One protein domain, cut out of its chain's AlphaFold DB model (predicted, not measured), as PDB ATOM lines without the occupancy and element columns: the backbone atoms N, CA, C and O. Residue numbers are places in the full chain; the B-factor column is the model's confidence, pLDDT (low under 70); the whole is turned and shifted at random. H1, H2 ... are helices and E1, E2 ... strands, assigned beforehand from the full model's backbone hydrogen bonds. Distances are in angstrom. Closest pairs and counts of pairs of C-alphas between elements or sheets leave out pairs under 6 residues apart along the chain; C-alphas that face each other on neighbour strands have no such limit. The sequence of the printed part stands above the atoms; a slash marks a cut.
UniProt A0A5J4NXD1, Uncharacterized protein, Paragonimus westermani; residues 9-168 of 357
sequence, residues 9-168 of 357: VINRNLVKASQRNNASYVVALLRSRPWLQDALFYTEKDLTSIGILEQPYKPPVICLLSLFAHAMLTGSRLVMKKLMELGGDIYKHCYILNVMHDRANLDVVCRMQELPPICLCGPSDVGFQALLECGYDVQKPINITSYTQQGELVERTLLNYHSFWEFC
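AT A GLANCE: This is residues 9 to 168 of the 357 residues of an uncharacterized protein of Paragonimus westermani (UniProt A0A5J4NXD1). A twisted wall of six antiparallel strands, E1 to E6, has a cluster of helices at one end, where H1, H4, H5 and H6 gather round H3 and H2 lies farther out on H1 and H4. The far end is the hairpin of E3 and E4, while short H7 sits apart from the cluster, near the link from E6. The printed part has 160 residues with seven named helices and six named strands, in the order H1 H2 E1 E2 H3 H4 E3 E4 H5 H6 E5 E6 H7, and its class is mixed, helices and strands. It is compact, with a radius of gyration of the C-alphas of 16.2 A, and elongated, spanning 52 by 33 by 24 A.

HOW THE PARTS SIT: The sheet runs E1, residues 40 to 45, E2, 61 to 66, E3, 94 to 101, E4, 108 to 115, E5, 142 to 150, and E6, 153 to 161; E1 and E6 are its edge strands. Within hydrogen-bond range are N 43 and O 63 at 2.8 A in the hairpin E1 and E2, N 64 and O 95 at 2.8 A between E2 and E3, N 100 and O 109 at 2.7 A in the hairpin E3 and E4, N 114 and O 145 at 2.8 A between E4 and E5, and N 146 and O 157 at 2.8 A in the hairpin E5 and E6. H3, residues 67 to 73, is the hub and stands up from the sheet, its line rising 43 degrees. H5, residues 117 to 120, is on the same face at a height over the sheet of 6.0 A and touches H3, with C-alphas 117 and 69 closest at 5.4 A. H7, residues 164 to 168, is on that face too; its C-alpha 167 is 5.4 A from that of Tyr 161, the closest pair with E6. H6, residues 126 to 133, touches H3 at a steep tilt of 61 degrees, opposite ways, with C-alphas 127 and 72 closest at 4.5 A. H4, residues 77 to 85, forms a helical hairpin with H3 at a shallow tilt of 32 degrees, only just short of steep; C-alphas 80 and 71 are closest at 6.0 A. H1, residues 12 to 19, touches H3 at a steep tilt of 49 degrees, with C-alphas 18 and 71 closest at 5.3 A, and only grazes the sheet. H2, residues 23 to 32, touches H4, with C-alphas 23 and 79 closest at 4.6 A, and H1, with C-alphas 26 and 14 closest at 6.5 A. In H1, H2, H3, H4, H6 and H7 every O i to N i+4 pair is within hydrogen-bond range; H5 is too short for one.

IN THESE COORDINATES: H1 begins at C-alpha 12, (87.314, 249.971, 275.897). E6 is 26.4 A long, E5 26.2 A, E3 23.0 A, E4 22.6 A and H2 14.3 A. H7 ends at C-alpha 168, (104.226, 233.838, 296.564).

THE WHOLE: The C-alphas of Ala 28 and Ala 104 are the two farthest apart, 51.9 A. The printed part has no cut, and the link from E1 to E2, residues 46 to 60, is long. The mean pLDDT of the printed part is 88.5; residues 54, 56 and 101 to 106 are under 70.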
ATOM      1  N   VAL A   9      91.923 242.300 271.235       95.12
ATOM      2  CA  VAL A   9      90.787 243.160 270.933       95.12
ATOM      3  C   VAL A   9      90.959 244.501 271.628       95.12
ATOM      4  O   VAL A   9      91.295 244.588 272.810       95.12
ATOM      5  N   ILE A  10      90.634 245.575 270.913       94.94
ATOM      6  CA  ILE A  10      90.490 246.908 271.494       94.94
ATOM      7  C   ILE A  10      88.996 247.187 271.673       94.94
ATOM      8  O   ILE A  10      88.307 247.621 270.754       94.94
ATOM      9  N   ASN A  11      88.472 246.933 272.874       94.06
ATOM     10  CA  ASN A  11      87.081 247.239 273.224       94.06
ATOM     11  C   ASN A  11      86.995 247.882 274.611       94.06
ATOM     12  O   ASN A  11      86.666 247.251 275.617       94.06
ATOM     13  N   ARG A  12      87.280 249.187 274.652       92.50
ATOM     14  CA  ARG A  12      87.314 249.971 275.897       92.50
ATOM     15  C   ARG A  12      85.975 249.971 276.641       92.50
ATOM     16  O   ARG A  12      85.972 250.037 277.866       92.50
ATOM     17  N   ASN A  13      84.847 249.892 275.932       95.12
ATOM     18  CA  ASN A  13      83.520 249.915 276.552       95.12
ATOM     19  C   ASN A  13      83.226 248.618 277.306       95.12
ATOM     20  O   ASN A  13      82.746 248.671 278.436       95.12
ATOM     21  N   LEU A  14      83.563 247.466 276.718       96.00
ATOM     22  CA  LEU A  14      83.416 246.176 277.388       96.00
ATOM     23  C   LEU A  14      84.336 246.072 278.613       96.00
ATOM     24  O   LEU A  14      83.877 245.677 279.684       96.00
ATOM     25  N   VAL A  15      85.591 246.516 278.492       95.50
ATOM     26  CA  VAL A  15      86.529 246.566 279.627       95.50
ATOM     27  C   VAL A  15      85.985 247.460 280.746       95.50
ATOM     28  O   VAL A  15      85.898 247.018 281.888       95.50
ATOM     29  N   LYS A  16      85.527 248.681 280.435       96.00
ATOM     30  CA  LYS A  16      84.920 249.588 281.427       96.00
ATOM     31  C   LYS A  16      83.671 248.996 282.079       96.00
ATOM     32  O   LYS A  16      83.474 249.172 283.278       96.00
ATOM     33  N   ALA A  17      82.818 248.315 281.313       96.38
ATOM     34  CA  ALA A  17      81.625 247.666 281.849       96.38
ATOM     35  C   ALA A  17      81.988 246.524 282.809       96.38
ATOM     36  O   ALA A  17      81.401 246.436 283.886       96.38
ATOM     37  N   SER A  18      82.991 245.716 282.449       95.81
ATOM     38  CA  SER A  18      83.548 244.669 283.311       95.81
ATOM     39  C   SER A  18      84.085 245.258 284.615       95.81
ATOM     40  O   SER A  18      83.665 244.837 285.685       95.81
ATOM     41  N   GLN A  19      84.901 246.312 284.533       93.50
ATOM     42  CA  GLN A  19      85.500 246.993 285.688       93.50
ATOM     43  C   GLN A  19      84.486 247.677 286.614       93.50
ATOM     44  O   GLN A  19      84.723 247.810 287.809       93.50
ATOM     45  N   ARG A  20      83.356 248.137 286.067       95.56
ATOM     46  CA  ARG A  20      82.257 248.751 286.831       95.56
ATOM     47  C   ARG A  20      81.246 247.724 287.341       95.56
ATOM     48  O   ARG A  20      80.158 248.109 287.764       95.56
ATOM     49  N   ASN A  21      81.570 246.433 287.264       95.06
ATOM     50  CA  ASN A  21      80.697 245.334 287.660       95.06
ATOM     51  C   ASN A  21      79.314 245.348 286.959       95.06
ATOM     52  O   ASN A  21      78.322 244.867 287.507       95.06
ATOM     53  N   ASN A  22      79.227 245.889 285.734       97.12
ATOM     54  CA  ASN A  22      77.992 245.950 284.946       97.12
ATOM     55  C   ASN A  22      77.767 244.630 284.192       97.12
ATOM     56  O   ASN A  22      77.983 244.525 282.982       97.12
ATOM     57  N   ALA A  23      77.328 243.611 284.930       96.25
ATOM     58  CA  ALA A  23      77.100 242.273 284.394       96.25
ATOM     59  C   ALA A  23      76.054 242.248 283.268       96.25
ATOM     60  O   ALA A  23      76.234 241.515 282.299       96.25
ATOM     61  N   SER A  24      75.002 243.068 283.345       96.94
ATOM     62  CA  SER A  24      73.936 243.104 282.335       96.94
ATOM     63  C   SER A  24      74.465 243.484 280.952       96.94
ATOM     64  O   SER A  24      74.168 242.802 279.972       96.94
ATOM     65  N   TYR A  25      75.295 244.530 280.875       97.19
ATOM     66  CA  TYR A  25      75.915 244.949 279.617       97.19
ATOM     67  C   TYR A  25      76.895 243.897 279.089       97.19
ATOM     68  O   TYR A  25      76.862 243.559 277.906       97.19
ATOM     69  N   VAL A  26      77.748 243.357 279.970       96.62
ATOM     70  CA  VAL A  26      78.731 242.328 279.602       96.62
ATOM     71  C   VAL A  26      78.026 241.102 279.017       96.62
ATOM     72  O   VAL A  26      78.354 240.680 277.913       96.62
ATOM     73  N   VAL A  27      77.010 240.575 279.704       96.94
ATOM     74  CA  VAL A  27      76.259 239.392 279.259       96.94
ATOM     75  C   VAL A  27      75.535 239.648 277.941       96.94
ATOM     76  O   VAL A  27      75.582 238.796 277.056       96.94
ATOM     77  N   ALA A  28      74.881 240.802 277.781       96.69
ATOM     78  CA  ALA A  28      74.196 241.138 276.536       96.69
ATOM     79  C   ALA A  28      75.169 241.148 275.346       96.69
ATOM     80  O   ALA A  28      74.883 240.557 274.302       96.69
ATOM     81  N   LEU A  29      76.349 241.751 275.524       96.19
ATOM     82  CA  LEU A  29      77.353 241.812 274.470       96.19
ATOM     83  C   LEU A  29      77.954 240.433 274.169       96.19
ATOM     84  O   LEU A  29      78.048 240.075 272.997       96.19
ATOM     85  N   LEU A  30      78.298 239.643 275.191       95.75
ATOM     86  CA  LEU A  30      78.851 238.295 275.004       95.75
ATOM     87  C   LEU A  30      77.850 237.343 274.344       95.75
ATOM     88  O   LEU A  30      78.240 236.559 273.491       95.75
ATOM     89  N   ARG A  31      76.549 237.459 274.633       95.00
ATOM     90  CA  ARG A  31      75.522 236.686 273.911       95.00
ATOM     91  C   ARG A  31      75.475 237.024 272.423       95.00
ATOM     92  O   ARG A  31      75.274 236.134 271.607       95.00
ATOM     93  N   SER A  32      75.667 238.295 272.067       95.50
ATOM     94  CA  SER A  32      75.707 238.718 270.660       95.50
ATOM     95  C   SER A  32      77.029 238.378 269.963       95.50
ATOM     96  O   SER A  32      77.066 238.218 268.746       95.50
ATOM     97  N   ARG A  33      78.128 238.298 270.723       95.12
ATOM     98  CA  ARG A  33      79.492 238.065 270.234       95.12
ATOM     99  C   ARG A  33      80.241 237.130 271.197       95.12
ATOM    100  O   ARG A  33      81.079 237.612 271.962       95.12
ATOM    101  N   PRO A  34      79.968 235.813 271.157       92.69
ATOM    102  CA  PRO A  34      80.529 234.860 272.121       92.69
ATOM    103  C   PRO A  34      82.057 234.789 272.100       92.69
ATOM    104  O   PRO A  34      82.685 234.647 273.139       92.69
ATOM    105  N   TRP A  35      82.674 234.994 270.934       90.56
ATOM    106  CA  TRP A  35      84.131 234.968 270.765       90.56
ATOM    107  C   TRP A  35      84.885 236.004 271.624       90.56
ATOM    108  O   TRP A  35      86.072 235.832 271.884       90.56
ATOM    109  N   LEU A  36      84.219 237.068 272.100       93.62
ATOM    110  CA  LEU A  36      84.824 238.071 272.992       93.62
ATOM    111  C   LEU A  36      85.090 237.552 274.411       93.62
ATOM    112  O   LEU A  36      85.782 238.216 275.180       93.62
ATOM    113  N   GLN A  37      84.507 236.416 274.778       90.12
ATOM    114  CA  GLN A  37      84.557 235.863 276.126       90.12
ATOM    115  C   GLN A  37      85.975 235.473 276.553       90.12
ATOM    116  O   GLN A  37      86.405 235.855 277.641       90.12
ATOM    117  N   ASP A  38      86.708 234.804 275.662       87.12
ATOM    118  CA  ASP A  38      88.082 234.341 275.896       87.12
ATOM    119  C   ASP A  38      89.124 235.185 275.143       87.12
ATOM    120  O   ASP A  38      90.303 234.821 275.065       87.12
ATOM    121  N   ALA A  39      88.696 236.320 274.582       94.12
ATOM    122  CA  ALA A  39      89.573 237.271 273.921       94.12
ATOM    123  C   ALA A  39      90.482 237.992 274.928       94.12
ATOM    124  O   ALA A  39      90.124 238.218 276.091       94.12
ATOM    125  N   LEU A  40      91.654 238.402 274.452       96.31
ATOM    126  CA  LEU A  40      92.559 239.271 275.191       96.31
ATOM    127  C   LEU A  40      92.251 240.728 274.869       96.31
ATOM    128  O   LEU A  40      92.081 241.095 273.710       96.31
ATOM    129  N   PHE A  41      92.197 241.573 275.889       96.25
ATOM    130  CA  PHE A  41      91.898 242.989 275.753       96.25
ATOM    131  C   PHE A  41      93.153 243.815 275.997       96.25
ATOM    132  O   PHE A  41      93.815 243.680 277.027       96.25
ATOM    133  N   TYR A  42      93.455 244.687 275.040       94.88
ATOM    134  CA  TYR A  42      94.589 245.596 275.123       94.88
ATOM    135  C   TYR A  42      94.339 246.700 276.149       94.88
ATOM    136  O   TYR A  42      93.344 247.430 276.066       94.88
ATOM    137  N   THR A  43      95.279 246.866 277.076       91.50
ATOM    138  CA  THR A  43      95.329 247.995 278.005       91.50
ATOM    139  C   THR A  43      96.762 248.443 278.247       91.50
ATOM    140  O   THR A  43      97.655 247.620 278.412       91.50
ATOM    141  N   GLU A  44      96.972 249.752 278.314       88.94
ATOM    142  CA  GLU A  44      98.221 250.345 278.790       88.94
ATOM    143  C   GLU A  44      98.055 250.734 280.252       88.94
ATOM    144  O   GLU A  44      96.992 251.230 280.652       88.94
ATOM    145  N   LYS A  45      99.087 250.487 281.059       83.94
ATOM    146  CA  LYS A  45      99.086 250.873 282.465       83.94
ATOM    147  C   LYS A  45     100.438 251.412 282.913       83.94
ATOM    148  O   LYS A  45     101.488 250.880 282.555       83.94
ATOM    149  N   ASP A  46     100.371 252.385 283.814       82.06
ATOM    150  CA  ASP A  46     101.519 252.892 284.557       82.06
ATOM    151  C   ASP A  46     101.712 252.063 285.831       82.06
ATOM    152  O   ASP A  46     101.316 252.456 286.928       82.06
ATOM    153  N   LEU A  47     102.256 250.855 285.671       77.69
ATOM    154  CA  LEU A  47     102.535 249.936 286.774       77.69
ATOM    155  C   LEU A  47     104.037 249.803 286.998       77.69
ATOM    156  O   LEU A  47     104.811 249.698 286.051       77.69
ATOM    157  N   THR A  48     104.429 249.744 288.268       71.81
ATOM    158  CA  THR A  48     105.802 249.446 288.699       71.81
ATOM    159  C   THR A  48     105.951 248.029 289.255       71.81
ATOM    160  O   THR A  48     107.072 247.575 289.442       71.81
ATOM    161  N   SER A  49     104.839 247.325 289.499       75.19
ATOM    162  CA  SER A  49     104.764 245.933 289.966       75.19
ATOM    163  C   SER A  49     103.440 245.296 289.524       75.19
ATOM    164  O   SER A  49     102.497 246.006 289.158       75.19
ATOM    165  N   ILE A  50     103.371 243.962 289.524       76.44
ATOM    166  CA  ILE A  50     102.168 243.200 289.152       76.44
ATOM    167  C   ILE A  50     101.929 242.116 290.194       76.44
ATOM    168  O   ILE A  50     102.727 241.188 290.310       76.44
ATOM    169  N   GLY A  51     100.833 242.225 290.948       77.31
ATOM    170  CA  GLY A  51     100.559 241.327 292.067       77.31
ATOM    171  C   GLY A  51     101.746 241.273 293.035       77.31
ATOM    172  O   GLY A  51     102.148 242.290 293.590       77.31
ATOM    173  N   ILE A  52     102.326 240.082 293.200       75.56
ATOM    174  CA  ILE A  52     103.486 239.816 294.074       75.56
ATOM    175  C   ILE A  52     104.808 239.816 293.277       75.56
ATOM    176  O   ILE A  52     105.890 239.639 293.831       75.56
ATOM    177  N   LEU A  53     104.754 240.017 291.956       78.06
ATOM    178  CA  LEU A  53     105.943 240.103 291.116       78.06
ATOM    179  C   LEU A  53     106.662 241.433 291.391       78.06
ATOM    180  O   LEU A  53     106.352 242.467 290.794       78.06
ATOM    181  N   GLU A  54     107.653 241.388 292.282       67.94
ATOM    182  CA  GLU A  54     108.600 242.474 292.558       67.94
ATOM    183  C   GLU A  54     109.582 242.622 291.382       67.94
ATOM    184  O   GLU A  54     110.766 242.294 291.468       67.94
ATOM    185  N   GLN A  55     109.086 243.064 290.228       71.19
ATOM    186  CA  GLN A  55     109.907 243.330 289.050       71.19
ATOM    187  C   GLN A  55     109.813 244.810 288.689       71.19
ATOM    188  O   GLN A  55     108.704 245.330 288.636       71.19
ATOM    189  N   PRO A  56     110.937 245.492 288.401       69.06
ATOM    190  CA  PRO A  56     110.907 246.891 288.004       69.06
ATOM    191  C   PRO A  56     110.350 247.000 286.582       69.06
ATOM    192  O   PRO A  56     111.077 246.890 285.593       69.06
ATOM    193  N   TYR A  57     109.040 247.186 286.479       78.38
ATOM    194  CA  TYR A  57     108.404 247.560 285.225       78.38
ATOM    195  C   TYR A  57     108.695 249.035 284.931       78.38
ATOM    196  O   TYR A  57     108.687 249.864 285.845       78.38
ATOM    197  N   LYS A  58     108.992 249.364 283.668       78.44
ATOM    198  CA  LYS A  58     109.148 250.750 283.223       78.44
ATOM    199  C   LYS A  58     107.873 251.140 282.477       78.44
ATOM    200  O   LYS A  58     107.622 250.586 281.411       78.44
ATOM    201  N   PRO A  59     107.063 252.056 283.024       80.19
ATOM    202  CA  PRO A  59     105.902 252.565 282.315       80.19
ATOM    203  C   PRO A  59     106.274 253.191 280.956       80.19
ATOM    204  O   PRO A  59     107.334 253.821 280.865       80.19
ATOM    205  N   PRO A  60     105.415 253.070 279.927       82.50
ATOM    206  CA  PRO A  60     104.129 252.369 279.939       82.50
ATOM    207  C   PRO A  60     104.283 250.848 279.768       82.50
ATOM    208  O   PRO A  60     105.065 250.369 278.949       82.50
ATOM    209  N   VAL A  61     103.487 250.081 280.518       87.62
ATOM    210  CA  VAL A  61     103.424 248.616 280.403       87.62
ATOM    211  C   VAL A  61     102.200 248.232 279.583       87.62
ATOM    212  O   VAL A  61     101.076 248.631 279.903       87.62
ATOM    213  N   ILE A  62     102.402 247.418 278.549       90.94
ATOM    214  CA  ILE A  62     101.312 246.889 277.729       90.94
ATOM    215  C   ILE A  62     100.797 245.606 278.378       90.94
ATOM    216  O   ILE A  62     101.556 244.686 278.673       90.94
ATOM    217  N   CYS A  63      99.490 245.537 278.594       93.31
ATOM    218  CA  CYS A  63      98.809 244.402 279.197       93.31
ATOM    219  C   CYS A  63      97.734 243.880 278.239       93.31
ATOM    220  O   CYS A  63      96.814 244.615 277.876       93.31
ATOM    221  N   LEU A  64      97.812 242.599 277.888       95.56
ATOM    222  CA  LEU A  64      96.760 241.863 277.195       95.56
ATOM    223  C   LEU A  64      96.076 240.960 278.217       95.56
ATOM    224  O   LEU A  64      96.609 239.917 278.600       95.56
ATOM    225  N   LEU A  65      94.922 241.394 278.717       95.38
ATOM    226  CA  LEU A  65      94.234 240.724 279.821       95.38
ATOM    227  C   LEU A  65      92.930 240.104 279.332       95.38
ATOM    228  O   LEU A  65      92.216 240.706 278.532       95.38
ATOM    229  N   SER A  66      92.575 238.928 279.841       94.62
ATOM    230  CA  SER A  66      91.239 238.383 279.605       94.62
ATOM    231  C   SER A  66      90.168 239.278 280.240       94.62
ATOM    232  O   SER A  66      90.421 240.039 281.187       94.62
ATOM    233  N   LEU A  67      88.927 239.168 279.762       94.25
ATOM    234  CA  LEU A  67      87.808 239.885 280.379       94.25
ATOM    235  C   LEU A  67      87.628 239.501 281.857       94.25
ATOM    236  O   LEU A  67      87.269 240.350 282.681       94.25
ATOM    237  N   PHE A  68      87.934 238.240 282.185       93.62
ATOM    238  CA  PHE A  68      87.942 237.729 283.550       93.62
ATOM    239  C   PHE A  68      89.014 238.413 284.405       93.62
ATOM    240  O   PHE A  68      88.708 238.880 285.500       93.62
ATOM    241  N   ALA A  69      90.243 238.556 283.899       93.75
ATOM    242  CA  ALA A  69      91.320 239.248 284.603       93.75
ATOM    243  C   ALA A  69      90.989 240.726 284.877       93.75
ATOM    244  O   ALA A  69      91.263 241.231 285.967       93.75
ATOM    245  N   HIS A  70      90.330 241.421 283.943       93.81
ATOM    246  CA  HIS A  70      89.831 242.779 284.188       93.81
ATOM    247  C   HIS A  70      88.781 242.845 285.305       93.81
ATOM    248  O   HIS A  70      88.836 243.746 286.150       93.81
ATOM    249  N   ALA A  71      87.837 241.900 285.320       93.75
ATOM    250  CA  ALA A  71      86.823 241.819 286.364       93.75
ATOM    251  C   ALA A  71      87.464 241.505 287.727       93.75
ATOM    252  O   ALA A  71      87.153 242.151 288.725       93.75
ATOM    253  N   MET A  72      88.415 240.570 287.750       92.88
ATOM    254  CA  MET A  72      89.163 240.167 288.937       92.88
ATOM    255  C   MET A  72      89.945 241.334 289.540       92.88
ATOM    256  O   MET A  72      89.755 241.644 290.711       92.88
ATOM    257  N   LEU A  73      90.752 242.041 288.743       90.62
ATOM    258  CA  LEU A  73      91.564 243.176 289.204       90.62
ATOM    259  C   LEU A  73      90.746 244.314 289.837       90.62
ATOM    260  O   LEU A  73      91.292 245.134 290.565       90.62
ATOM    261  N   THR A  74      89.444 244.378 289.554       90.88
ATOM    262  CA  THR A  74      88.522 245.385 290.106       90.88
ATOM    263  C   THR A  74      87.545 244.816 291.134       90.88
ATOM    264  O   THR A  74      86.690 245.542 291.633       90.88
ATOM    265  N   GLY A  75      87.641 243.523 291.463       91.44
ATOM    266  CA  GLY A  75      86.714 242.858 292.379       91.44
ATOM    267  C   GLY A  75      85.270 242.794 291.859       91.44
ATOM    268  O   GLY A  75      84.329 242.762 292.653       91.44
ATOM    269  N   SER A  76      85.066 242.778 290.540       94.88
ATOM    270  CA  SER A  76      83.750 242.786 289.886       94.88
ATOM    271  C   SER A  76      83.060 241.414 289.942       94.88
ATOM    272  O   SER A  76      82.938 240.693 288.949       94.88
ATOM    273  N   ARG A  77      82.592 241.046 291.142       93.88
ATOM    274  CA  ARG A  77      82.067 239.707 291.478       93.88
ATOM    275  C   ARG A  77      80.895 239.249 290.608       93.88
ATOM    276  O   ARG A  77      80.807 238.066 290.291       93.88
ATOM    277  N   LEU A  78      79.970 240.146 290.249       94.94
ATOM    278  CA  LEU A  78      78.800 239.772 289.441       94.94
ATOM    279  C   LEU A  78      79.227 239.433 288.017       94.94
ATOM    280  O   LEU A  78      78.771 238.434 287.466       94.94
ATOM    281  N   VAL A  79      80.135 240.231 287.452       96.00
ATOM    282  CA  VAL A  79      80.707 239.968 286.130       96.00
ATOM    283  C   VAL A  79      81.453 238.637 286.136       96.00
ATOM    284  O   VAL A  79      81.149 237.795 285.301       96.00
ATOM    285  N   MET A  80      82.345 238.395 287.103       94.75
ATOM    286  CA  MET A  80      83.096 237.131 287.195       94.75
ATOM    287  C   MET A  80      82.169 235.911 287.253       94.75
ATOM    288  O   MET A  80      82.348 234.971 286.483       94.75
ATOM    289  N   LYS A  81      81.126 235.948 288.095       94.44
ATOM    290  CA  LYS A  81      80.124 234.872 288.162       94.44
ATOM    291  C   LYS A  81      79.423 234.651 286.824       94.44
ATOM    292  O   LYS A  81      79.293 233.512 286.393       94.44
ATOM    293  N   LYS A  82      79.005 235.724 286.144       95.06
ATOM    294  CA  LYS A  82      78.362 235.614 284.828       95.06
ATOM    295  C   LYS A  82      79.300 235.105 283.738       95.06
ATOM    296  O   LYS A  82      78.849 234.348 282.889       95.06
ATOM    297  N   LEU A  83      80.583 235.461 283.771       94.31
ATOM    298  CA  LEU A  83      81.578 234.897 282.856       94.31
ATOM    299  C   LEU A  83      81.732 233.386 283.064       94.31
ATOM    300  O   LEU A  83      81.751 232.647 282.086       94.31
ATOM    301  N   MET A  84      81.754 232.922 284.319       92.88
ATOM    302  CA  MET A  84      81.782 231.487 284.632       92.88
ATOM    303  C   MET A  84      80.518 230.763 284.157       92.88
ATOM    304  O   MET A  84      80.617 229.700 283.556       92.88
ATOM    305  N   GLU A  85      79.332 231.341 284.380       93.00
ATOM    306  CA  GLU A  85      78.057 230.777 283.902       93.00
ATOM    307  C   GLU A  85      78.003 230.647 282.372       93.00
ATOM    308  O   GLU A  85      77.371 229.731 281.853       93.00
ATOM    309  N   LEU A  86      78.661 231.557 281.650       92.69
ATOM    310  CA  LEU A  86      78.768 231.512 280.192       92.69
ATOM    311  C   LEU A  86      79.850 230.533 279.701       92.69
ATOM    312  O   LEU A  86      79.994 230.365 278.494       92.69
ATOM    313  N   GLY A  87      80.606 229.891 280.599       89.56
ATOM    314  CA  GLY A  87      81.672 228.942 280.258       89.56
ATOM    315  C   GLY A  87      83.035 229.583 279.985       89.56
ATOM    316  O   GLY A  87      83.815 229.031 279.221       89.56
ATOM    317  N   GLY A  88      83.309 230.766 280.545       87.69
ATOM    318  CA  GLY A  88      84.560 231.489 280.295       87.69
ATOM    319  C   GLY A  88      85.739 230.824 280.986       87.69
ATOM    320  O   GLY A  88      85.597 230.305 282.096       87.69
ATOM    321  N   ASP A  89      86.909 230.869 280.353       90.56
ATOM    322  CA  ASP A  89      88.104 230.268 280.934       90.56
ATOM    323  C   ASP A  89      88.718 231.165 282.022       90.56
ATOM    324  O   ASP A  89      89.390 232.168 281.763       90.56
ATOM    325  N   ILE A  90      88.519 230.764 283.279       91.12
ATOM    326  CA  ILE A  90      89.086 231.425 284.460       91.12
ATOM    327  C   ILE A  90      90.621 231.336 284.525       91.12
ATOM    328  O   ILE A  90      91.262 232.111 285.238       91.12
ATOM    329  N   TYR A  91      91.216 230.397 283.788       92.06
ATOM    330  CA  TYR A  91      92.656 230.168 283.717       92.06
ATOM    331  C   TYR A  91      93.294 230.796 282.478       92.06
ATOM    332  O   TYR A  91      94.508 230.670 282.312       92.06
ATOM    333  N   LYS A  92      92.517 231.499 281.641       92.69
ATOM    334  CA  LYS A  92      93.015 232.106 280.406       92.69
ATOM    335  C   LYS A  92      94.228 232.990 280.693       92.69
ATOM    336  O   LYS A  92      94.123 233.982 281.421       92.69
ATOM    337  N   HIS A  93      95.363 232.629 280.098       93.62
ATOM    338  CA  HIS A  93      96.620 233.348 280.274       93.62
ATOM    339  C   HIS A  93      96.491 234.815 279.865       93.62
ATOM    340  O   HIS A  93      95.782 235.167 278.926       93.62
ATOM    341  N   CYS A  94      97.188 235.664 280.607       94.94
ATOM    342  CA  CYS A  94      97.336 237.086 280.365       94.94
ATOM    343  C   CYS A  94      98.788 237.373 279.982       94.94
ATOM    344  O   CYS A  94      99.696 236.656 280.405       94.94
ATOM    345  N   TYR A  95      99.000 238.445 279.221       94.31
ATOM    346  CA  TYR A  95     100.323 238.826 278.739       94.31
ATOM    347  C   TYR A  95     100.676 240.224 279.212       94.31
ATOM    348  O   TYR A  95      99.871 241.152 279.123       94.31
ATOM    349  N   ILE A  96     101.898 240.374 279.703       92.12
ATOM    350  CA  ILE A  96     102.476 241.653 280.098       92.12
ATOM    351  C   ILE A  96     103.734 241.871 279.283       92.12
ATOM    352  O   ILE A  96     104.669 241.081 279.366       92.12
ATOM    353  N   LEU A  97     103.763 242.960 278.532       90.19
ATOM    354  CA  LEU A  97     104.907 243.396 277.757       90.19
ATOM    355  C   LEU A  97     105.491 244.662 278.387       90.19
ATOM    356  O   LEU A  97     104.793 245.649 278.620       90.19
ATOM    357  N   ASN A  98     106.791 244.616 278.649       87.12
ATOM    358  CA  ASN A  98     107.563 245.709 279.220       87.12
ATOM    359  C   ASN A  98     108.841 245.930 278.415       87.12
ATOM    360  O   ASN A  98     109.470 244.972 277.960       87.12
ATOM    361  N   VAL A  99     109.250 247.190 278.305       82.75
ATOM    362  CA  VAL A  99     110.511 247.579 277.677       82.75
ATOM    363  C   VAL A  99     111.533 247.864 278.774       82.75
ATOM    364  O   VAL A  99     111.391 248.781 279.582       82.75
ATOM    365  N   MET A 100     112.572 247.043 278.832       76.69
ATOM    366  CA  MET A 100     113.710 247.207 279.725       76.69
ATOM    367  C   MET A 100     114.859 247.875 278.965       76.69
ATOM    368  O   MET A 100     115.037 247.673 277.768       76.69
ATOM    369  N   HIS A 101     115.657 248.670 279.673       69.75
ATOM    370  CA  HIS A 101     116.926 249.162 279.138       69.75
ATOM    371  C   HIS A 101     118.040 248.439 279.870       69.75
ATOM    372  O   HIS A 101     118.068 248.493 281.108       69.75
ATOM    373  N   ASP A 102     118.932 247.796 279.124       65.19
ATOM    374  CA  ASP A 102     120.162 247.291 279.709       65.19
ATOM    375  C   ASP A 102     121.035 248.487 280.118       65.19
ATOM    376  O   ASP A 102     121.357 249.362 279.311       65.19
ATOM    377  N   ARG A 103     121.381 248.556 281.409       58.59
ATOM    378  CA  ARG A 103     122.207 249.642 281.956       58.59
ATOM    379  C   ARG A 103     123.653 249.559 281.468       58.59
ATOM    380  O   ARG A 103     124.353 250.561 281.574       58.59
ATOM    381  N   ALA A 104     124.093 248.401 280.976       62.19
ATOM    382  CA  ALA A 104     125.457 248.193 280.506       62.19
ATOM    383  C   ALA A 104     125.642 248.575 279.027       62.19
ATOM    384  O   ALA A 104     126.628 249.228 278.698       62.19
ATOM    385  N   ASN A 105     124.687 248.220 278.159       61.38
ATOM    386  CA  ASN A 105     124.887 248.253 276.704       61.38
ATOM    387  C   ASN A 105     123.983 249.233 275.936       61.38
ATOM    388  O   ASN A 105     124.081 249.290 274.717       61.38
ATOM    389  N   LEU A 106     123.105 250.000 276.603       62.25
ATOM    390  CA  LEU A 106     122.095 250.880 275.970       62.25
ATOM    391  C   LEU A 106     121.093 250.160 275.040       62.25
ATOM    392  O   LEU A 106     120.203 250.808 274.487       62.25
ATOM    393  N   ASP A 107     121.173 248.834 274.927       70.94
ATOM    394  CA  ASP A 107     120.245 248.026 274.147       70.94
ATOM    395  C   ASP A 107     118.841 248.022 274.761       70.94
ATOM    396  O   ASP A 107     118.637 247.942 275.983       70.94
ATOM    397  N   VAL A 108     117.849 248.091 273.875       74.50
ATOM    398  CA  VAL A 108     116.439 247.929 274.222       74.50
ATOM    399  C   VAL A 108     116.151 246.437 274.349       74.50
ATOM    400  O   VAL A 108     116.242 245.690 273.375       74.50
ATOM    401  N   VAL A 109     115.784 246.015 275.556       83.31
ATOM    402  CA  VAL A 109     115.414 244.636 275.864       83.31
ATOM    403  C   VAL A 109     113.910 244.576 276.082       83.31
ATOM    404  O   VAL A 109     113.387 245.134 277.045       83.31
ATOM    405  N   CYS A 110     113.189 243.879 275.214       86.19
ATOM    406  CA  CYS A 110     111.751 243.678 275.382       86.19
ATOM    407  C   CYS A 110     111.504 242.407 276.194       86.19
ATOM    408  O   CYS A 110     112.098 241.368 275.916       86.19
ATOM    409  N   ARG A 111     110.610 242.465 277.182       87.94
ATOM    410  CA  ARG A 111     110.207 241.293 277.964       87.94
ATOM    411  C   ARG A 111     108.702 241.104 277.906       87.94
ATOM    412  O   ARG A 111     107.964 241.972 278.368       87.94
ATOM    413  N   MET A 112     108.267 239.948 277.418       91.06
ATOM    414  CA  MET A 112     106.878 239.507 277.464       91.06
ATOM    415  C   MET A 112     106.722 238.396 278.502       91.06
ATOM    416  O   MET A 112     107.478 237.431 278.499       91.06
ATOM    417  N   GLN A 113     105.738 238.513 279.385       91.75
ATOM    418  CA  GLN A 113     105.414 237.504 280.388       91.75
ATOM    419  C   GLN A 113     104.003 236.991 280.158       91.75
ATOM    420  O   GLN A 113     103.052 237.764 280.209       91.75
ATOM    421  N   GLU A 114     103.889 235.692 279.937       94.00
ATOM    422  CA  GLU A 114     102.642 234.945 279.939       94.00
ATOM    423  C   GLU A 114     102.414 234.388 281.345       94.00
ATOM    424  O   GLU A 114     103.276 233.700 281.895       94.00
ATOM    425  N   LEU A 115     101.264 234.698 281.939       93.88
ATOM    426  CA  LEU A 115     100.932 234.274 283.297       93.88
ATOM    427  C   LEU A 115      99.427 234.052 283.478       93.88
ATOM    428  O   LEU A 115      98.622 234.697 282.803       93.88
ATOM    429  N   PRO A 116      99.009 233.159 284.390       93.06
ATOM    430  CA  PRO A 116      97.601 232.988 284.710       93.06
ATOM    431  C   PRO A 116      97.054 234.216 285.460       93.06
ATOM    432  O   PRO A 116      97.816 234.913 286.141       93.06
ATOM    433  N   PRO A 117      95.729 234.463 285.424       91.12
ATOM    434  CA  PRO A 117      95.129 235.644 286.045       91.12
ATOM    435  C   PRO A 117      95.471 235.814 287.527       91.12
ATOM    436  O   PRO A 117      95.667 236.939 287.973       91.12
ATOM    437  N   ILE A 118      95.614 234.721 288.284       91.38
ATOM    438  CA  ILE A 118      95.915 234.785 289.719       91.38
ATOM    439  C   ILE A 118      97.236 235.500 290.040       91.38
ATOM    440  O   ILE A 118      97.347 236.122 291.091       91.38
ATOM    441  N   CYS A 119      98.208 235.491 289.123       91.38
ATOM    442  CA  CYS A 119      99.483 236.191 289.297       91.38
ATOM    443  C   CYS A 119      99.342 237.720 289.253       91.38
ATOM    444  O   CYS A 119     100.252 238.431 289.674       91.38
ATOM    445  N   LEU A 120      98.222 238.235 288.735       89.19
ATOM    446  CA  LEU A 120      97.954 239.670 288.636       89.19
ATOM    447  C   LEU A 120      97.489 240.287 289.962       89.19
ATOM    448  O   LEU A 120      97.473 241.512 290.070       89.19
ATOM    449  N   CYS A 121      97.093 239.467 290.940       86.75
ATOM    450  CA  CYS A 121      96.603 239.919 292.238       86.75
ATOM    451  C   CYS A 121      97.554 239.517 293.366       86.75
ATOM    452  O   CYS A 121      98.052 238.395 293.426       86.75
ATOM    453  N   GLY A 122      97.752 240.443 294.297       84.31
ATOM    454  CA  GLY A 122      98.276 240.153 295.616       84.31
ATOM    455  C   GLY A 122      97.245 239.437 296.500       84.31
ATOM    456  O   GLY A 122      96.043 239.450 296.225       84.31
ATOM    457  N   PRO A 123      97.696 238.842 297.611       82.19
ATOM    458  CA  PRO A 123      96.841 238.114 298.548       82.19
ATOM    459  C   PRO A 123      95.834 239.028 299.251       82.19
ATOM    460  O   PRO A 123      94.775 238.560 299.654       82.19
ATOM    461  N   SER A 124      96.167 240.311 299.413       83.94
ATOM    462  CA  SER A 124      95.345 241.349 300.040       83.94
ATOM    463  C   SER A 124      94.366 242.005 299.068       83.94
ATOM    464  O   SER A 124      93.504 242.769 299.501       83.94
ATOM    465  N   ASP A 125      94.483 241.731 297.768       86.62
ATOM    466  CA  ASP A 125      93.641 242.371 296.769       86.62
ATOM    467  C   ASP A 125      92.217 241.819 296.826       86.62
ATOM    468  O   ASP A 125      91.983 240.611 296.926       86.62
ATOM    469  N   VAL A 126      91.237 242.706 296.639       85.69
ATOM    470  CA  VAL A 126      89.816 242.333 296.527       85.69
ATOM    471  C   VAL A 126      89.560 241.308 295.415       85.69
ATOM    472  O   VAL A 126      88.607 240.527 295.493       85.69
ATOM    473  N   GLY A 127      90.424 241.291 294.395       87.69
ATOM    474  CA  GLY A 127      90.388 240.337 293.295       87.69
ATOM    475  C   GLY A 127      90.696 238.904 293.713       87.69
ATOM    476  O   GLY A 127      90.038 237.989 293.223       87.69
ATOM    477  N   PHE A 128      91.615 238.701 294.662       90.38
ATOM    478  CA  PHE A 128      91.986 237.368 295.142       90.38
ATOM    479  C   PHE A 128      90.811 236.684 295.846       90.38
ATOM    480  O   PHE A 128      90.425 235.569 295.488       90.38
ATOM    481  N   GLN A 129      90.158 237.387 296.780       90.69
ATOM    482  CA  GLN A 129      88.955 236.873 297.438       90.69
ATOM    483  C   GLN A 129      87.842 236.578 296.418       90.69
ATOM    484  O   GLN A 129      87.227 235.511 296.457       90.69
ATOM    485  N   ALA A 130      87.577 237.508 295.493       89.75
ATOM    486  CA  ALA A 130      86.538 237.336 294.477       89.75
ATOM    487  C   ALA A 130      86.801 236.115 293.576       89.75
ATOM    488  O   ALA A 130      85.871 235.389 293.222       89.75
ATOM    489  N   LEU A 131      88.066 235.859 293.246       91.19
ATOM    490  CA  LEU A 131      88.507 234.717 292.452       91.19
ATOM    491  C   LEU A 131      88.277 233.387 293.191       91.19
ATOM    492  O   LEU A 131      87.723 232.450 292.612       91.19
ATOM    493  N   LEU A 132      88.578 233.329 294.493       90.94
ATOM    494  CA  LEU A 132      88.282 232.162 295.334       90.94
ATOM    495  C   LEU A 132      86.777 231.893 295.482       90.94
ATOM    496  O   LEU A 132      86.365 230.727 295.509       90.94
ATOM    497  N   GLU A 133      85.966 232.952 295.583       89.75
ATOM    498  CA  GLU A 133      84.497 232.882 295.630       89.75
ATOM    499  C   GLU A 133      83.899 232.379 294.307       89.75
ATOM    500  O   GLU A 133      82.862 231.716 294.321       89.75
ATOM    501  N   CYS A 134      84.554 232.658 293.176       90.31
ATOM    502  CA  CYS A 134      84.151 232.177 291.851       90.31
ATOM    503  C   CYS A 134      84.630 230.749 291.546       90.31
ATOM    504  O   CYS A 134      84.384 230.249 290.452       90.31
ATOM    505  N   GLY A 135      85.279 230.082 292.505       88.19
ATOM    506  CA  GLY A 135      85.660 228.676 292.383       88.19
ATOM    507  C   GLY A 135      87.007 228.431 291.709       88.19
ATOM    508  O   GLY A 135      87.254 227.305 291.292       88.19
ATOM    509  N   TYR A 136      87.885 229.435 291.620       89.75
ATOM    510  CA  TYR A 136      89.245 229.199 291.142       89.75
ATOM    511  C   TYR A 136      89.973 228.204 292.044       89.75
ATOM    512  O   TYR A 136      90.061 228.385 293.263       89.75
ATOM    513  N   ASP A 137      90.502 227.162 291.418       88.75
ATOM    514  CA  ASP A 137      91.360 226.183 292.066       88.75
ATOM    515  C   ASP A 137      92.801 226.701 292.162       88.75
ATOM    516  O   ASP A 137      93.530 226.749 291.170       88.75
ATOM    517  N   VAL A 138      93.188 227.099 293.373       86.44
ATOM    518  CA  VAL A 138      94.528 227.596 293.728       86.44
ATOM    519  C   VAL A 138      95.563 226.488 293.929       86.44
ATOM    520  O   VAL A 138      96.739 226.790 294.146       86.44
ATOM    521  N   GLN A 139      95.142 225.221 293.863       82.88
ATOM    522  CA  GLN A 139      96.034 224.062 293.907       82.88
ATOM    523  C   GLN A 139      96.642 223.759 292.538       82.88
ATOM    524  O   GLN A 139      97.627 223.026 292.451       82.88
ATOM    525  N   LYS A 140      96.066 224.303 291.455       86.81
ATOM    526  CA  LYS A 140      96.647 224.128 290.127       86.81
ATOM    527  C   LYS A 140      98.045 224.754 290.079       86.81
ATOM    528  O   LYS A 140      98.232 225.854 290.606       86.81
ATOM    529  N   PRO A 141      99.007 224.092 289.411       89.81
ATOM    530  CA  PRO A 141     100.324 224.662 289.197       89.81
ATOM    531  C   PRO A 141     100.243 226.031 288.521       89.81
ATOM    532  O   PRO A 141      99.437 226.245 287.612       89.81
ATOM    533  N   ILE A 142     101.103 226.943 288.959       92.25
ATOM    534  CA  ILE A 142     101.257 228.267 288.370       92.25
ATOM    535  C   ILE A 142     102.477 228.223 287.461       92.25
ATOM    536  O   ILE A 142     103.607 228.103 287.934       92.25
ATOM    537  N   ASN A 143     102.230 228.351 286.161       93.19
ATOM    538  CA  ASN A 143     103.271 228.395 285.146       93.19
ATOM    539  C   ASN A 143     103.390 229.825 284.624       93.19
ATOM    540  O   ASN A 143     102.389 230.446 284.269       93.19
ATOM    541  N   ILE A 144     104.610 230.349 284.591       93.12
ATOM    542  CA  ILE A 144     104.912 231.669 284.047       93.12
ATOM    543  C   ILE A 144     105.975 231.492 282.976       93.12
ATOM    544  O   ILE A 144     107.086 231.041 283.264       93.12
ATOM    545  N   THR A 145     105.643 231.887 281.752       92.94
ATOM    546  CA  THR A 145     106.598 231.906 280.647       92.94
ATOM    547  C   THR A 145     107.080 233.334 280.448       92.94
ATOM    548  O   THR A 145     106.289 234.227 280.156       92.94
ATOM    549  N   SER A 146     108.379 233.570 280.601       91.25
ATOM    550  CA  SER A 146     109.009 234.847 280.270       91.25
ATOM    551  C   SER A 146     109.777 234.704 278.969       91.25
ATOM    552  O   SER A 146     110.599 233.804 278.822       91.25
ATOM    553  N   TYR A 147     109.536 235.624 278.053       90.62
ATOM    554  CA  TYR A 147     110.269 235.773 276.813       90.62
ATOM    555  C   TYR A 147     111.051 237.079 276.888       90.62
ATOM    556  O   TYR A 147     110.458 238.134 277.114       90.62
ATOM    557  N   THR A 148     112.362 237.014 276.707       88.81
ATOM    558  CA  THR A 148     113.247 238.181 276.715       88.81
ATOM    559  C   THR A 148     113.889 238.297 275.345       88.81
ATOM    560  O   THR A 148     114.507 237.347 274.878       88.81
ATOM    561  N   GLN A 149     113.734 239.445 274.695       85.81
ATOM    562  CA  GLN A 149     114.331 239.729 273.398       85.81
ATOM    563  C   GLN A 149     115.391 240.816 273.527       85.81
ATOM    564  O   GLN A 149     115.089 241.913 274.001       85.81
ATOM    565  N   GLN A 150     116.594 240.525 273.037       84.31
ATOM    566  CA  GLN A 150     117.680 241.485 272.859       84.31
ATOM    567  C   GLN A 150     118.173 241.390 271.410       84.31
ATOM    568  O   GLN A 150     118.799 240.408 271.010       84.31
ATOM    569  N   GLY A 151     117.826 242.386 270.592       79.81
ATOM    570  CA  GLY A 151     118.059 242.337 269.146       79.81
ATOM    571  C   GLY A 151     117.311 241.172 268.481       79.81
ATOM    572  O   GLY A 151     116.080 241.102 268.520       79.81
ATOM    573  N   GLU A 152     118.053 240.256 267.857       77.88
ATOM    574  CA  GLU A 152     117.498 239.051 267.221       77.88
ATOM    575  C   GLU A 152     117.401 237.847 268.165       77.88
ATOM    576  O   GLU A 152     116.685 236.890 267.862       77.88
ATOM    577  N   LEU A 153     118.085 237.893 269.311       77.94
ATOM    578  CA  LEU A 153     118.102 236.804 270.275       77.94
ATOM    579  C   LEU A 153     116.821 236.833 271.114       77.94
ATOM    580  O   LEU A 153     116.480 237.861 271.703       77.94
ATOM    581  N   VAL A 154     116.125 235.696 271.180       83.62
ATOM    582  CA  VAL A 154     114.941 235.502 272.025       83.62
ATOM    583  C   VAL A 154     115.215 234.364 272.998       83.62
ATOM    584  O   VAL A 154     115.350 233.209 272.600       83.62
ATOM    585  N   GLU A 155     115.263 234.690 274.282       88.50
ATOM    586  CA  GLU A 155     115.377 233.721 275.365       88.50
ATOM    587  C   GLU A 155     114.004 233.418 275.952       88.50
ATOM    588  O   GLU A 155     113.190 234.317 276.182       88.50
ATOM    589  N   ARG A 156     113.754 232.137 276.228       91.31
ATOM    590  CA  ARG A 156     112.533 231.668 276.881       91.31
ATOM    591  C   ARG A 156     112.877 231.049 278.228       91.31
ATOM    592  O   ARG A 156     113.574 230.041 278.289       91.31
ATOM    593  N   THR A 157     112.287 231.593 279.283       91.62
ATOM    594  CA  THR A 157     112.393 231.080 280.649       91.62
ATOM    595  C   THR A 157     111.029 230.597 281.113       91.62
ATOM    596  O   THR A 157     110.043 231.325 281.013       91.62
ATOM    597  N   LEU A 158     110.972 229.376 281.639       92.19
ATOM    598  CA  LEU A 158     109.765 228.799 282.224       92.19
ATOM    599  C   LEU A 158     109.937 228.694 283.740       92.19
ATOM    600  O   LEU A 158     110.882 228.068 284.215       92.19
ATOM    601  N   LEU A 159     109.016 229.295 284.487       91.75
ATOM    602  CA  LEU A 159     108.929 229.180 285.938       91.75
ATOM    603  C   LEU A 159     107.672 228.387 286.285       91.75
ATOM    604  O   LEU A 159     106.574 228.791 285.910       91.75
ATOM    605  N   ASN A 160     107.838 227.286 287.015       92.88
ATOM    606  CA  ASN A 160     106.739 226.425 287.438       92.88
ATOM    607  C   ASN A 160     106.691 226.390 288.963       92.88
ATOM    608  O   ASN A 160     107.694 226.081 289.605       92.88
ATOM    609  N   TYR A 161     105.519 226.665 289.521       90.94
ATOM    610  CA  TYR A 161     105.243 226.578 290.949       90.94
ATOM    611  C   TYR A 161     104.112 225.581 291.177       90.94
ATOM    612  O   TYR A 161     103.107 225.602 290.467       90.94
ATOM    613  N   HIS A 162     104.240 224.713 292.174       88.06
ATOM    614  CA  HIS A 162     103.260 223.666 292.460       88.06
ATOM    615  C   HIS A 162     102.001 224.187 293.156       88.06
ATOM    616  O   HIS A 162     100.997 223.485 293.194       88.06
ATOM    617  N   SER A 163     102.047 225.394 293.725       87.31
ATOM    618  CA  SER A 163     100.900 226.024 294.382       87.31
ATOM    619  C   SER A 163     101.019 227.546 294.389       87.31
ATOM    620  O   SER A 163     102.113 228.101 294.250       87.31
ATOM    621  N   PHE A 164      99.900 228.227 294.650       88.00
ATOM    622  CA  PHE A 164      99.898 229.669 294.909       88.00
ATOM    623  C   PHE A 164     100.831 230.061 296.062       88.00
ATOM    624  O   PHE A 164     101.542 231.057 295.970       88.00
ATOM    625  N   TRP A 165     100.883 229.257 297.125       86.62
ATOM    626  CA  TRP A 165     101.761 229.510 298.265       86.62
ATOM    627  C   TRP A 165     103.242 229.525 297.868       86.62
ATOM    628  O   TRP A 165     103.981 230.448 298.214       86.62
ATOM    629  N   GLU A 166     103.668 228.517 297.106       86.31
ATOM    630  CA  GLU A 166     105.042 228.417 296.615       86.31
ATOM    631  C   GLU A 166     105.390 229.570 295.669       86.31
ATOM    632  O   GLU A 166     106.456 230.167 295.804       86.31
ATOM    633  N   PHE A 167     104.465 229.932 294.774       89.75
ATOM    634  CA  PHE A 167     104.604 231.097 293.902       89.75
ATOM    635  C   PHE A 167     104.861 232.381 294.700       89.75
ATOM    636  O   PHE A 167     105.814 233.105 294.416       89.75
ATOM    637  N   CYS A 168     104.069 232.640 295.741       88.81
ATOM    638  CA  CYS A 168     104.226 233.838 296.564       88.81
ATOM    639  C   CYS A 168     105.600 233.879 297.247       88.81
ATOM    640  O   CYS A 168     106.291 234.897 297.175       88.81
TER     641      CYS A 168